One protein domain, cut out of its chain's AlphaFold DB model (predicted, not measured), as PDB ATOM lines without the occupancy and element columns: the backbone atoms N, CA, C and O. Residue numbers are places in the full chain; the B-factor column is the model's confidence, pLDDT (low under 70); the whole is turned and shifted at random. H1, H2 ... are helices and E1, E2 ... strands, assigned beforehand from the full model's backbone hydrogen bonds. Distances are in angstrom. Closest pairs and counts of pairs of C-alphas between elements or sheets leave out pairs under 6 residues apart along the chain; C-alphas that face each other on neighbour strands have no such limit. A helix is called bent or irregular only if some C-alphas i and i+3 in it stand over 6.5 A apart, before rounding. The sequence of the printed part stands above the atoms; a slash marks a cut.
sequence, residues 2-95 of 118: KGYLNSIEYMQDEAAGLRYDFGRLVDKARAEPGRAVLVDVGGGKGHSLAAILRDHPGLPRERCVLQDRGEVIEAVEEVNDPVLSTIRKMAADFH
ATOM      1  N   LYS A   2     -95.463 -39.220 492.562       50.72
ATOM      2  CA  LYS A   2     -94.118 -38.870 493.090       50.72
ATOM      3  C   LYS A   2     -93.108 -40.032 493.142       50.72
ATOM      4  O   LYS A   2     -91.961 -39.847 492.772       50.72
ATOM      5  N   GLY A   3     -93.539 -41.240 493.515       55.53
ATOM      6  CA  GLY A   3     -92.644 -42.408 493.568       55.53
ATOM      7  C   GLY A   3     -92.106 -42.871 492.206       55.53
ATOM      8  O   GLY A   3     -91.007 -43.402 492.147       55.53
ATOM      9  N   TYR A   4     -92.846 -42.623 491.118       56.38
ATOM     10  CA  TYR A   4     -92.433 -42.998 489.759       56.38
ATOM     11  C   TYR A   4     -91.379 -42.028 489.200       56.38
ATOM     12  O   TYR A   4     -90.459 -42.430 488.494       56.38
ATOM     13  N   LEU A   5     -91.490 -40.744 489.556       59.28
ATOM     14  CA  LEU A   5     -90.493 -39.733 489.205       59.28
ATOM     15  C   LEU A   5     -89.173 -39.995 489.940       59.28
ATOM     16  O   LEU A   5     -88.131 -40.036 489.297       59.28
ATOM     17  N   ASN A   6     -89.235 -40.320 491.236       61.97
ATOM     18  CA  ASN A   6     -88.045 -40.674 492.014       61.97
ATOM     19  C   ASN A   6     -87.345 -41.935 491.476       61.97
ATOM     20  O   ASN A   6     -86.123 -42.002 491.482       61.97
ATOM     21  N   SER A   7     -88.092 -42.932 490.984       58.44
ATOM     22  CA  SER A   7     -87.487 -44.121 490.367       58.44
ATOM     23  C   SER A   7     -86.850 -43.835 489.003       58.44
ATOM     24  O   SER A   7     -85.854 -44.461 488.657       58.44
ATOM     25  N   ILE A   8     -87.394 -42.884 488.233       60.62
ATOM     26  CA  ILE A   8     -86.786 -42.436 486.970       60.62
ATOM     27  C   ILE A   8     -85.501 -41.645 487.241       60.62
ATOM     28  O   ILE A   8     -84.515 -41.859 486.544       60.62
ATOM     29  N   GLU A   9     -85.486 -40.764 488.244       58.03
ATOM     30  CA  GLU A   9     -84.267 -40.055 488.657       58.03
ATOM     31  C   GLU A   9     -83.188 -41.030 489.145       58.03
ATOM     32  O   GLU A   9     -82.043 -40.937 488.712       58.03
ATOM     33  N   TYR A  10     -83.560 -42.033 489.945       55.09
ATOM     34  CA  TYR A  10     -82.627 -43.041 490.459       55.09
ATOM     35  C   TYR A  10     -81.981 -43.888 489.347       55.09
ATOM     36  O   TYR A  10     -80.776 -44.128 489.360       55.09
ATOM     37  N   MET A  11     -82.753 -44.297 488.333       56.06
ATOM     38  CA  MET A  11     -82.205 -45.025 487.178       56.06
ATOM     39  C   MET A  11     -81.307 -44.152 486.287       56.06
ATOM     40  O   MET A  11     -80.436 -44.678 485.593       56.06
ATOM     41  N   GLN A  12     -81.503 -42.830 486.277       56.50
ATOM     42  CA  GLN A  12     -80.622 -41.916 485.546       56.50
ATOM     43  C   GLN A  12     -79.268 -41.727 486.239       56.50
ATOM     44  O   GLN A  12     -78.269 -41.561 485.539       56.50
ATOM     45  N   ASP A  13     -79.232 -41.801 487.571       52.03
ATOM     46  CA  ASP A  13     -78.023 -41.616 488.381       52.03
ATOM     47  C   ASP A  13     -77.091 -42.845 488.322       52.03
ATOM     48  O   ASP A  13     -75.894 -42.713 488.076       52.03
ATOM     49  N   GLU A  14     -77.637 -44.066 488.380       54.91
ATOM     50  CA  GLU A  14     -76.874 -45.319 488.171       54.91
ATOM     51  C   GLU A  14     -76.250 -45.394 486.760       54.91
ATOM     52  O   GLU A  14     -75.135 -45.884 486.564       54.91
ATOM     53  N   ALA A  15     -76.936 -44.844 485.752       55.28
ATOM     54  CA  ALA A  15     -76.420 -44.769 484.387       55.28
ATOM     55  C   ALA A  15     -75.300 -43.728 484.220       55.28
ATOM     56  O   ALA A  15     -74.571 -43.790 483.227       55.28
ATOM     57  N   ALA A  16     -75.128 -42.782 485.151       55.31
ATOM     58  CA  ALA A  16     -74.102 -41.746 485.050       55.31
ATOM     59  C   ALA A  16     -72.679 -42.333 485.063       55.31
ATOM     60  O   ALA A  16     -71.798 -41.806 484.389       55.31
ATOM     61  N   GLY A  17     -72.468 -43.471 485.737       59.34
ATOM     62  CA  GLY A  17     -71.194 -44.204 485.717       59.34
ATOM     63  C   GLY A  17     -70.929 -45.005 484.433       59.34
ATOM     64  O   GLY A  17     -69.788 -45.381 484.173       59.34
ATOM     65  N   LEU A  18     -71.962 -45.258 483.621       67.69
ATOM     66  CA  LEU A  18     -71.889 -46.011 482.358       67.69
ATOM     67  C   LEU A  18     -71.936 -45.107 481.117       67.69
ATOM     68  O   LEU A  18     -71.683 -45.567 480.002       67.69
ATOM     69  N   ARG A  19     -72.271 -43.823 481.286       76.38
ATOM     70  CA  ARG A  19     -72.299 -42.830 480.209       76.38
ATOM     71  C   ARG A  19     -70.914 -42.235 479.999       76.38
ATOM     72  O   ARG A  19     -70.155 -42.001 480.934       76.38
ATOM     73  N   TYR A  20     -70.596 -41.961 478.741       81.88
ATOM     74  CA  TYR A  20     -69.380 -41.239 478.411       81.88
ATOM     75  C   TYR A  20     -69.490 -39.778 478.871       81.88
ATOM     76  O   TYR A  20     -70.413 -39.068 478.479       81.88
ATOM     77  N   ASP A  21     -68.533 -39.327 479.682       88.00
ATOM     78  CA  ASP A  21     -68.429 -37.936 480.124       88.00
ATOM     79  C   ASP A  21     -67.805 -37.062 479.021       88.00
ATOM     80  O   ASP A  21     -66.582 -37.021 478.839       88.00
ATOM     81  N   PHE A  22     -68.656 -36.340 478.285       90.00
ATOM     82  CA  PHE A  22     -68.238 -35.421 477.225       90.00
ATOM     83  C   PHE A  22     -67.476 -34.194 477.748       90.00
ATOM     84  O   PHE A  22     -66.772 -33.550 476.965       90.00
ATOM     85  N   GLY A  23     -67.509 -33.902 479.054       89.94
ATOM     86  CA  GLY A  23     -66.681 -32.860 479.664       89.94
ATOM     87  C   GLY A  23     -65.189 -33.101 479.431       89.94
ATOM     88  O   GLY A  23     -64.442 -32.164 479.147       89.94
ATOM     89  N   ARG A  24     -64.762 -34.370 479.387       89.94
ATOM     90  CA  ARG A  24     -63.373 -34.768 479.083       89.94
ATOM     91  C   ARG A  24     -62.904 -34.335 477.695       89.94
ATOM     92  O   ARG A  24     -61.702 -34.180 477.466       89.94
ATOM     93  N   LEU A  25     -63.827 -34.138 476.752       90.44
ATOM     94  CA  LEU A  25     -63.490 -33.663 475.412       90.44
ATOM     95  C   LEU A  25     -63.085 -32.185 475.406       90.44
ATOM     96  O   LEU A  25     -62.325 -31.791 474.525       90.44
ATOM     97  N   VAL A  26     -63.520 -31.385 476.385       90.44
ATOM     98  CA  VAL A  26     -63.122 -29.972 476.507       90.44
ATOM     99  C   VAL A  26     -61.625 -29.863 476.787       90.44
ATOM    100  O   VAL A  26     -60.912 -29.134 476.093       90.44
ATOM    101  N   ASP A  27     -61.118 -30.637 477.745       89.75
ATOM    102  CA  ASP A  27     -59.690 -30.647 478.071       89.75
ATOM    103  C   ASP A  27     -58.860 -31.228 476.925       89.75
ATOM    104  O   ASP A  27     -57.837 -30.664 476.528       89.75
ATOM    105  N   LYS A  28     -59.349 -32.310 476.309       87.88
ATOM    106  CA  LYS A  28     -58.696 -32.915 475.145       87.88
ATOM    107  C   LYS A  28     -58.618 -31.958 473.956       87.88
ATOM    108  O   LYS A  28     -57.597 -31.901 473.274       87.88
ATOM    109  N   ALA A  29     -59.667 -31.171 473.722       89.94
ATOM    110  CA  ALA A  29     -59.692 -30.175 472.659       89.94
ATOM    111  C   ALA A  29     -58.595 -29.117 472.826       89.94
ATOM    112  O   ALA A  29     -58.024 -28.673 471.827       89.94
ATOM    113  N   ARG A  30     -58.288 -28.729 474.070       88.50
ATOM    114  CA  ARG A  30     -57.209 -27.782 474.389       88.50
ATOM    115  C   ARG A  30     -55.828 -28.399 474.173       88.50
ATOM    116  O   ARG A  30     -54.953 -27.729 473.636       88.50
ATOM    117  N   ALA A  31     -55.649 -29.661 474.560       89.06
ATOM    118  CA  ALA A  31     -54.372 -30.365 474.439       89.06
ATOM    119  C   ALA A  31     -53.990 -30.709 472.986       89.06
ATOM    120  O   ALA A  31     -52.811 -30.717 472.647       89.06
ATOM    121  N   GLU A  32     -54.974 -30.978 472.123       86.31
ATOM    122  CA  GLU A  32     -54.760 -31.394 470.730       86.31
ATOM    123  C   GLU A  32     -55.323 -30.348 469.744       86.31
ATOM    124  O   GLU A  32     -56.367 -30.592 469.131       86.31
ATOM    125  N   PRO A  33     -54.704 -29.163 469.571       83.94
ATOM    126  CA  PRO A  33     -55.215 -28.136 468.662       83.94
ATOM    127  C   PRO A  33     -55.249 -28.622 467.203       83.94
ATOM    128  O   PRO A  33     -54.424 -29.418 466.765       83.94
ATOM    129  N   GLY A  34     -56.232 -28.147 466.432       80.44
ATOM    130  CA  GLY A  34     -56.360 -28.443 464.996       80.44
ATOM    131  C   GLY A  34     -57.001 -29.790 464.635       80.44
ATOM    132  O   GLY A  34     -57.376 -29.991 463.484       80.44
ATOM    133  N   ARG A  35     -57.201 -30.701 465.597       82.88
ATOM    134  CA  ARG A  35     -57.879 -31.990 465.367       82.88
ATOM    135  C   ARG A  35     -59.388 -31.900 465.614       82.88
ATOM    136  O   ARG A  35     -59.829 -31.143 466.478       82.88
ATOM    137  N   ALA A  36     -60.185 -32.698 464.906       86.50
ATOM    138  CA  ALA A  36     -61.603 -32.860 465.236       86.50
ATOM    139  C   ALA A  36     -61.772 -33.428 466.658       86.50
ATOM    140  O   ALA A  36     -61.083 -34.380 467.037       86.50
ATOM    141  N   VAL A  37     -62.676 -32.835 467.438       91.00
ATOM    142  CA  VAL A  37     -62.891 -33.174 468.856       91.00
ATOM    143  C   VAL A  37     -63.967 -34.242 469.009       91.00
ATOM    144  O   VAL A  37     -63.795 -35.186 469.777       91.00
ATOM    145  N   LEU A  38     -65.041 -34.117 468.234       91.31
ATOM    146  CA  LEU A  38     -66.164 -35.046 468.198       91.31
ATOM    147  C   LEU A  38     -66.634 -35.186 466.750       91.31
ATOM    148  O   LEU A  38     -66.725 -34.189 466.035       91.31
ATOM    149  N   VAL A  39     -66.902 -36.416 466.327       92.12
ATOM    150  CA  VAL A  39     -67.452 -36.732 465.005       92.12
ATOM    151  C   VAL A  39     -68.693 -37.585 465.236       92.12
ATOM    152  O   VAL A  39     -68.570 -38.689 465.761       92.12
ATOM    153  N   ASP A  40     -69.860 -37.050 464.894       92.19
ATOM    154  CA  ASP A  40     -71.151 -37.736 464.961       92.19
ATOM    155  C   ASP A  40     -71.439 -38.358 463.588       92.19
ATOM    156  O   ASP A  40     -71.735 -37.648 462.623       92.19
ATOM    157  N   VAL A  41     -71.222 -39.668 463.478       91.62
ATOM    158  CA  VAL A  41     -71.315 -40.434 462.227       91.62
ATOM    159  C   VAL A  41     -72.716 -41.023 462.113       91.62
ATOM    160  O   VAL A  41     -73.128 -41.776 462.989       91.62
ATOM    161  N   GLY A  42     -73.436 -40.696 461.042       89.31
ATOM    162  CA  GLY A  42     -74.851 -41.055 460.898       89.31
ATOM    163  C   GLY A  42     -75.738 -40.280 461.874       89.31
ATOM    164  O   GLY A  42     -76.729 -40.810 462.373       89.31
ATOM    165  N   GLY A  43     -75.348 -39.045 462.207       91.00
ATOM    166  CA  GLY A  43     -75.999 -38.247 463.250       91.00
ATOM    167  C   GLY A  43     -77.381 -37.706 462.859       91.00
ATOM    168  O   GLY A  43     -78.045 -37.042 463.665       91.00
ATOM    169  N   GLY A  44     -77.838 -37.952 461.628       93.31
ATOM    170  CA  GLY A  44     -79.129 -37.520 461.121       93.31
ATOM    171  C   GLY A  44     -79.268 -36.003 461.185       93.31
ATOM    172  O   GLY A  44     -78.451 -35.247 460.668       93.31
ATOM    173  N   LYS A  45     -80.300 -35.544 461.903       93.19
ATOM    174  CA  LYS A  45     -80.550 -34.111 462.128       93.19
ATOM    175  C   LYS A  45     -79.630 -33.466 463.176       93.19
ATOM    176  O   LYS A  45     -79.800 -32.293 463.493       93.19
ATOM    177  N   GLY A  46     -78.692 -34.217 463.756       93.94
ATOM    178  CA  GLY A  46     -77.712 -33.709 464.717       93.94
ATOM    179  C   GLY A  46     -78.263 -33.447 466.122       93.94
ATOM    180  O   GLY A  46     -77.677 -32.658 466.859       93.94
ATOM    181  N   HIS A  47     -79.375 -34.076 466.526       94.12
ATOM    182  CA  HIS A  47     -79.983 -33.843 467.848       94.12
ATOM    183  C   HIS A  47     -79.039 -34.185 469.009       94.12
ATOM    184  O   HIS A  47     -78.935 -33.407 469.958       94.12
ATOM    185  N   SER A  48     -78.340 -35.319 468.924       93.19
ATOM    186  CA  SER A  48     -77.378 -35.750 469.943       93.19
ATOM    187  C   SER A  48     -76.213 -34.772 470.044       93.19
ATOM    188  O   SER A  48     -75.905 -34.284 471.131       93.19
ATOM    189  N   LEU A  49     -75.619 -34.406 468.904       94.38
ATOM    190  CA  LEU A  49     -74.553 -33.413 468.857       94.38
ATOM    191  C   LEU A  49     -75.008 -32.047 469.393       94.38
ATOM    192  O   LEU A  49     -74.286 -31.420 470.166       94.38
ATOM    193  N   ALA A  50     -76.219 -31.599 469.052       94.62
ATOM    194  CA  ALA A  50     -76.777 -30.354 469.570       94.62
ATOM    195  C   ALA A  50     -76.966 -30.392 471.093       94.62
ATOM    196  O   ALA A  50     -76.673 -29.401 471.759       94.62
ATOM    197  N   ALA A  51     -77.432 -31.513 471.654       94.31
ATOM    198  CA  ALA A  51     -77.554 -31.687 473.102       94.31
ATOM    199  C   ALA A  51     -76.181 -31.599 473.788       94.31
ATOM    200  O   ALA A  51     -75.997 -30.779 474.683       94.31
ATOM    201  N   ILE A  52     -75.182 -32.327 473.276       94.00
ATOM    202  CA  ILE A  52     -73.808 -32.301 473.807       94.00
ATOM    203  C   ILE A  52     -73.223 -30.880 473.774       94.00
ATOM    204  O   ILE A  52     -72.616 -30.434 474.743       94.00
ATOM    205  N   LEU A  53     -73.415 -30.135 472.681       94.44
ATOM    206  CA  LEU A  53     -72.899 -28.766 472.550       94.44
ATOM    207  C   LEU A  53     -73.616 -27.744 473.444       94.44
ATOM    208  O   LEU A  53     -73.025 -26.713 473.775       94.44
ATOM    209  N   ARG A  54     -74.880 -27.996 473.810       93.94
ATOM    210  CA  ARG A  54     -75.622 -27.174 474.781       93.94
ATOM    211  C   ARG A  54     -75.129 -27.436 476.201       93.94
ATOM    212  O   ARG A  54     -74.886 -26.474 476.925       93.94
ATOM    213  N   ASP A  55     -74.919 -28.701 476.549       93.94
ATOM    214  CA  ASP A  55     -74.477 -29.107 477.888       93.94
ATOM    215  C   ASP A  55     -72.992 -28.788 478.130       93.94
ATOM    216  O   ASP A  55     -72.574 -28.523 479.259       93.94
ATOM    217  N   HIS A  56     -72.187 -28.741 477.062       93.25
ATOM    218  CA  HIS A  56     -70.749 -28.483 477.123       93.25
ATOM    219  C   HIS A  56     -70.331 -27.296 476.234       93.25
ATOM    220  O   HIS A  56     -69.642 -27.481 475.224       93.25
ATOM    221  N   PRO A  57     -70.654 -26.043 476.616       91.44
ATOM    222  CA  PRO A  57     -70.342 -24.851 475.819       91.44
ATOM    223  C   PRO A  57     -68.835 -24.586 475.648       91.44
ATOM    224  O   PRO A  57     -68.449 -23.785 474.802       91.44
ATOM    225  N   GLY A  58     -67.979 -25.251 476.432       91.94
ATOM    226  CA  GLY A  58     -66.521 -25.197 476.289       91.94
ATOM    227  C   GLY A  58     -65.963 -26.009 475.113       91.94
ATOM    228  O   GLY A  58     -64.766 -25.915 474.840       91.94
ATOM    229  N   LEU A  59     -66.790 -26.808 474.428       93.44
ATOM    230  CA  LEU A  59     -66.369 -27.526 473.229       93.44
ATOM    231  C   LEU A  59     -66.235 -26.560 472.040       93.44
ATOM    232  O   LEU A  59     -67.169 -25.806 471.759       93.44
ATOM    233  N   PRO A  60     -65.114 -26.603 471.297       93.06
ATOM    234  CA  PRO A  60     -64.960 -25.815 470.080       93.06
ATOM    235  C   PRO A  60     -65.872 -26.373 468.983       93.06
ATOM    236  O   PRO A  60     -65.561 -27.390 468.354       93.06
ATOM    237  N   ARG A  61     -67.020 -25.717 468.774       93.81
ATOM    238  CA  ARG A  61     -68.076 -26.148 467.843       93.81
ATOM    239  C   ARG A  61     -67.539 -26.345 466.431       93.81
ATOM    240  O   ARG A  61     -67.831 -27.354 465.799       93.81
ATOM    241  N   GLU A  62     -66.648 -25.467 465.990       92.25
ATOM    242  CA  GLU A  62     -65.981 -25.491 464.686       92.25
ATOM    243  C   GLU A  62     -65.052 -26.695 464.473       92.25
ATOM    244  O   GLU A  62     -64.537 -26.912 463.370       92.25
ATOM    245  N   ARG A  63     -64.823 -27.491 465.522       91.50
ATOM    246  CA  ARG A  63     -64.052 -28.742 465.504       91.50
ATOM    247  C   ARG A  63     -64.911 -29.970 465.808       91.50
ATOM    248  O   ARG A  63     -64.371 -31.076 465.888       91.50
ATOM    249  N   CYS A  64     -66.217 -29.794 465.963       93.81
ATOM    250  CA  CYS A  64     -67.195 -30.869 465.952       93.81
ATOM    251  C   CYS A  64     -67.679 -31.096 464.518       93.81
ATOM    252  O   CYS A  64     -67.827 -30.145 463.746       93.81
ATOM    253  N   VAL A  65     -67.891 -32.360 464.155       93.50
ATOM    254  CA  VAL A  65     -68.278 -32.762 462.801       93.50
ATOM    255  C   VAL A  65     -69.567 -33.572 462.856       93.50
ATOM    256  O   VAL A  65     -69.634 -34.537 463.611       93.50
ATOM    257  N   LEU A  66     -70.556 -33.207 462.043       94.69
ATOM    258  CA  LEU A  66     -71.724 -34.034 461.743       94.69
ATOM    259  C   LEU A  66     -71.526 -34.679 460.370       94.69
ATOM    260  O   LEU A  66     -71.274 -33.969 459.392       94.69
ATOM    261  N   GLN A  67     -71.614 -36.005 460.311       93.44
ATOM    262  CA  GLN A  67     -71.508 -36.779 459.078       93.44
ATOM    263  C   GLN A  67     -72.811 -37.520 458.815       93.44
ATOM    264  O   GLN A  67     -73.283 -38.255 459.678       93.44
ATOM    265  N   ASP A  68     -73.365 -37.335 457.624       92.88
ATOM    266  CA  ASP A  68     -74.538 -38.051 457.121       92.88
ATOM    267  C   ASP A  68     -74.551 -38.032 455.591       92.88
ATOM    268  O   ASP A  68     -73.671 -37.427 454.973       92.88
ATOM    269  N   ARG A  69     -75.526 -38.692 454.969       91.19
ATOM    270  CA  ARG A  69     -75.730 -38.633 453.521       91.19
ATOM    271  C   ARG A  69     -75.996 -37.193 453.081       91.19
ATOM    272  O   ARG A  69     -76.489 -36.375 453.862       91.19
ATOM    273  N   GLY A  70     -75.672 -36.883 451.826       90.19
ATOM    274  CA  GLY A  70     -75.754 -35.521 451.287       90.19
ATOM    275  C   GLY A  70     -77.125 -34.878 451.503       90.19
ATOM    276  O   GLY A  70     -77.205 -33.789 452.064       90.19
ATOM    277  N   GLU A  71     -78.199 -35.605 451.198       92.38
ATOM    278  CA  GLU A  71     -79.579 -35.138 451.352       92.38
ATOM    279  C   GLU A  71     -79.964 -34.843 452.811       92.38
ATOM    280  O   GLU A  71     -80.806 -33.991 453.092       92.38
ATOM    281  N   VAL A  72     -79.338 -35.533 453.768       93.31
ATOM    282  CA  VAL A  72     -79.567 -35.295 455.196       93.31
ATOM    283  C   VAL A  72     -78.812 -34.050 455.648       93.31
ATOM    284  O   VAL A  72     -79.361 -33.239 456.394       93.31
ATOM    285  N   ILE A  73     -77.576 -33.870 455.178       93.75
ATOM    286  CA  ILE A  73     -76.785 -32.669 455.463       93.75
ATOM    287  C   ILE A  73     -77.461 -31.418 454.894       93.75
ATOM    288  O   ILE A  73     -77.576 -30.427 455.615       93.75
ATOM    289  N   GLU A  74     -77.979 -31.483 453.667       93.81
ATOM    290  CA  GLU A  74     -78.764 -30.406 453.052       93.81
ATOM    291  C   GLU A  74     -79.979 -30.042 453.917       93.81
ATOM    292  O   GLU A  74     -80.147 -28.884 454.300       93.81
ATOM    293  N   ALA A  75     -80.764 -31.034 454.352       93.06
ATOM    294  CA  ALA A  75     -81.905 -30.797 455.238       93.06
ATOM    295  C   ALA A  75     -81.504 -30.153 456.585       93.06
ATOM    296  O   ALA A  75     -82.249 -29.352 457.152       93.06
ATOM    297  N   VAL A  76     -80.325 -30.480 457.124       92.56
ATOM    298  CA  VAL A  76     -79.791 -29.846 458.345       92.56
ATOM    299  C   VAL A  76     -79.361 -28.398 458.095       92.56
ATOM    300  O   VAL A  76     -79.449 -27.558 458.994       92.56
ATOM    301  N   GLU A  77     -78.866 -28.080 456.903       91.81
ATOM    302  CA  GLU A  77     -78.565 -26.706 456.496       91.81
ATOM    303  C   GLU A  77     -79.830 -25.866 456.327       91.81
ATOM    304  O   GLU A  77     -79.861 -24.744 456.833       91.81
ATOM    305  N   GLU A  78     -80.892 -26.428 455.749       92.88
ATOM    306  CA  GLU A  78     -82.188 -25.753 455.596       92.88
ATOM    307  C   GLU A  78     -82.837 -25.387 456.936       92.88
ATOM    308  O   GLU A  78     -83.373 -24.290 457.092       92.88
ATOM    309  N   VAL A  79     -82.768 -26.282 457.929       91.50
ATOM    310  CA  VAL A  79     -83.308 -26.023 459.278       91.50
ATOM    311  C   VAL A  79     -82.573 -24.873 459.970       91.50
ATOM    312  O   VAL A  79     -83.178 -24.154 460.765       91.50
ATOM    313  N   ASN A  80     -81.280 -24.696 459.674       86.44
ATOM    314  CA  ASN A  80     -80.443 -23.620 460.200       86.44
ATOM    315  C   ASN A  80     -80.501 -23.479 461.742       86.44
ATOM    316  O   ASN A  80     -80.655 -22.379 462.276       86.44
ATOM    317  N   ASP A  81     -80.386 -24.597 462.477       90.56
ATOM    318  CA  ASP A  81     -80.318 -24.567 463.948       90.56
ATOM    319  C   ASP A  81     -79.087 -23.741 464.392       90.56
ATOM    320  O   ASP A  81     -77.955 -24.088 464.029       90.56
ATOM    321  N   PRO A  82     -79.258 -22.686 465.214       90.56
ATOM    322  CA  PRO A  82     -78.153 -21.854 465.685       90.56
ATOM    323  C   PRO A  82     -77.029 -22.636 466.376       90.56
ATOM    324  O   PRO A  82     -75.861 -22.255 466.278       90.56
ATOM    325  N   VAL A  83     -77.339 -23.743 467.055       89.56
ATOM    326  CA  VAL A  83     -76.342 -24.592 467.727       89.56
ATOM    327  C   VAL A  83     -75.475 -25.340 466.715       89.56
ATOM    328  O   VAL A  83     -74.270 -25.472 466.927       89.56
ATOM    329  N   LEU A  84     -76.068 -25.768 465.600       90.88
ATOM    330  CA  LEU A  84     -75.405 -26.523 464.530       90.88
ATOM    331  C   LEU A  84     -74.868 -25.622 463.402       90.88
ATOM    332  O   LEU A  84     -74.262 -26.105 462.450       90.88
ATOM    333  N   SER A  85     -75.066 -24.309 463.488       90.31
ATOM    334  CA  SER A  85     -74.599 -23.358 462.467       90.31
ATOM    335  C   SER A  85     -73.072 -23.251 462.381       90.31
ATOM    336  O   SER A  85     -72.527 -22.946 461.328       90.31
ATOM    337  N   THR A  86     -72.374 -23.515 463.489       91.25
ATOM    338  CA  THR A  86     -70.916 -23.331 463.622       91.25
ATOM    339  C   THR A  86     -70.129 -24.637 463.585       91.25
ATOM    340  O   THR A  86     -68.902 -24.605 463.650       91.25
ATOM    341  N   ILE A  87     -70.807 -25.784 463.479       93.06
ATOM    342  CA  ILE A  87     -70.144 -27.084 463.350       93.06
ATOM    343  C   ILE A  87     -69.735 -27.349 461.904       93.06
ATOM    344  O   ILE A  87     -70.273 -26.760 460.966       93.06
ATOM    345  N   ARG A  88     -68.811 -28.287 461.701       92.69
ATOM    346  CA  ARG A  88     -68.503 -28.787 460.359       92.69
ATOM    347  C   ARG A  88     -69.546 -29.825 459.964       92.69
ATOM    348  O   ARG A  88     -69.740 -30.804 460.677       92.69
ATOM    349  N   LYS A  89     -70.186 -29.635 458.819       92.81
ATOM    350  CA  LYS A  89     -71.096 -30.614 458.221       92.81
ATOM    351  C   LYS A  89     -70.374 -31.276 457.059       92.81
ATOM    352  O   LYS A  89     -69.660 -30.603 456.318       92.81
ATOM    353  N   MET A  90     -70.477 -32.593 456.947       91.44
ATOM    354  CA  MET A  90     -69.730 -33.347 455.950       91.44
ATOM    355  C   MET A  90     -70.605 -34.464 455.397       91.44
ATOM    356  O   MET A  90     -70.950 -35.392 456.124       91.44
ATOM    357  N   ALA A  91     -70.925 -34.385 454.108       89.62
ATOM    358  CA  ALA A  91     -71.556 -35.497 453.417       89.62
ATOM    359  C   ALA A  91     -70.616 -36.716 453.443       89.62
ATOM    360  O   ALA A  91     -69.422 -36.594 453.149       89.62
ATOM    361  N   ALA A  92     -71.142 -37.873 453.825       80.94
ATOM    362  CA  ALA A  92     -70.414 -39.129 453.899       80.94
ATOM    363  C   ALA A  92     -71.287 -40.276 453.382       80.94
ATOM    364  O   ALA A  92     -72.482 -40.334 453.662       80.94
ATOM    365  N   ASP A  93     -70.663 -41.195 452.647       78.62
ATOM    366  CA  ASP A  93     -71.260 -42.475 452.282       78.62
ATOM    367  C   ASP A  93     -70.686 -43.563 453.195       78.62
ATOM    368  O   ASP A  93     -69.496 -43.884 453.133       78.62
ATOM    369  N   PHE A  94     -71.536 -44.108 454.064       70.31
ATOM    370  CA  PHE A  94     -71.165 -45.115 455.061       70.31
ATOM    371  C   PHE A  94     -70.936 -46.509 454.474       70.31
ATOM    372  O   PHE A  94     -70.427 -47.380 455.176       70.31
ATOM    373  N   HIS A  95     -71.291 -46.716 453.204       68.25
ATOM    374  CA  HIS A  95     -71.057 -47.961 452.472       68.25
ATOM    375  C   HIS A  95     -69.714 -47.956 451.729       68.25
ATOM    376  O   HIS A  95     -69.331 -48.955 451.122       68.25
TER     377      HIS A  95
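What this domain is: This is residues 2 to 95 of the 118 residues of an uncharacterized protein of Candidatus Bathyarchaeota archaeon (UniProt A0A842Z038). A small body is built on a parallel sheet of three strands, with H3 and H4 over one face of it, and from this body residues 2 to 21, of which 2 to 17 belong to H1, stick out as a free arm that makes the length. H2 comes between that arm and the sheet along the chain and is not on the sheet. The printed part has 94 residues, with four named helices and three named strands in the order H1 H2 E1 H3 E2 H4 E3; the class is mixed, helices and strands, and the sheet's order is E1 E2 E3. The whole is loose, with a radius of gyration of the C-alphas of 15.7 A and spans of 46 by 33 by 29 A.

How they stand to each other: Start with H1, residues 2 to 17, which stands free and is apart from H2, residues 23 to 31. Look next at E1, residues 38 to 41, where the C-alphas of Leu 25 and Leu 38, the closest of H2 and E1, are 7.8 A apart. H3, residues 47 to 55, lies over E1 and E2, residues 64 to 68, at a height over the sheet of 10.7 A; its closest C-alphas to E1 are those of Asp 40 and Leu 49, 6.7 A apart. E1 and E2 are parallel at 5 degrees, with N 40 and O 65 within hydrogen-bond range at 2.8 A. H4, residues 70 to 79, lies over E2 and E3, residues 88 to 91, on the same face as H3, at a height of 9.1 A; its line rises 39 degrees out of the local plane, only just short of standing up from the sheet. The closest C-alphas of H4 and E3 are those of Gly 70 and Ala 91, 4.7 A apart. E2 and E3 are parallel at 19 degrees, with N 90 and O 66 within range at 2.9 A. E1, H3, E2 and E2, H4, E3 are strand-helix-strand units, two parallel neighbour strands with a helix between, each with a right-handed crossover; H3 and H4 with the sheet make two layers, helices on one face of a sheet. Every O i to N i+4 pair is within hydrogen-bond range in H3 and H4, against 10 of 12 in H1 and 4 of 5 in H2.

Where its parts are: Find C-alpha 2 at (-94.118, -38.870, 493.090); from there H1 runs 24.7 A to C-alpha 17, neither bent nor irregular, but only just: C-alphas 14 and 17 are 6.3 A apart. H2 covers 13.6 A, E1 9.6 A and H3 12.4 A. E2 begins at C-alpha 64, at (-67.195, -30.869, 465.952), and covers 13.5 A; H4 covers 14.5 A. E3 runs 10.1 A to C-alpha 91 at (-71.556, -35.497, 453.417).

The domain as a whole: The C-alphas of Gly 3 and Gly 34, the two farthest apart, are 48.2 A apart. Without the free residues, the body of 74 residues spans 34 by 26 by 16 A. The printed part has no cut, and no link is long. The model's pLDDT averages 84.2 over the printed part and is under 70 at residues 2 to 18 and residue 95.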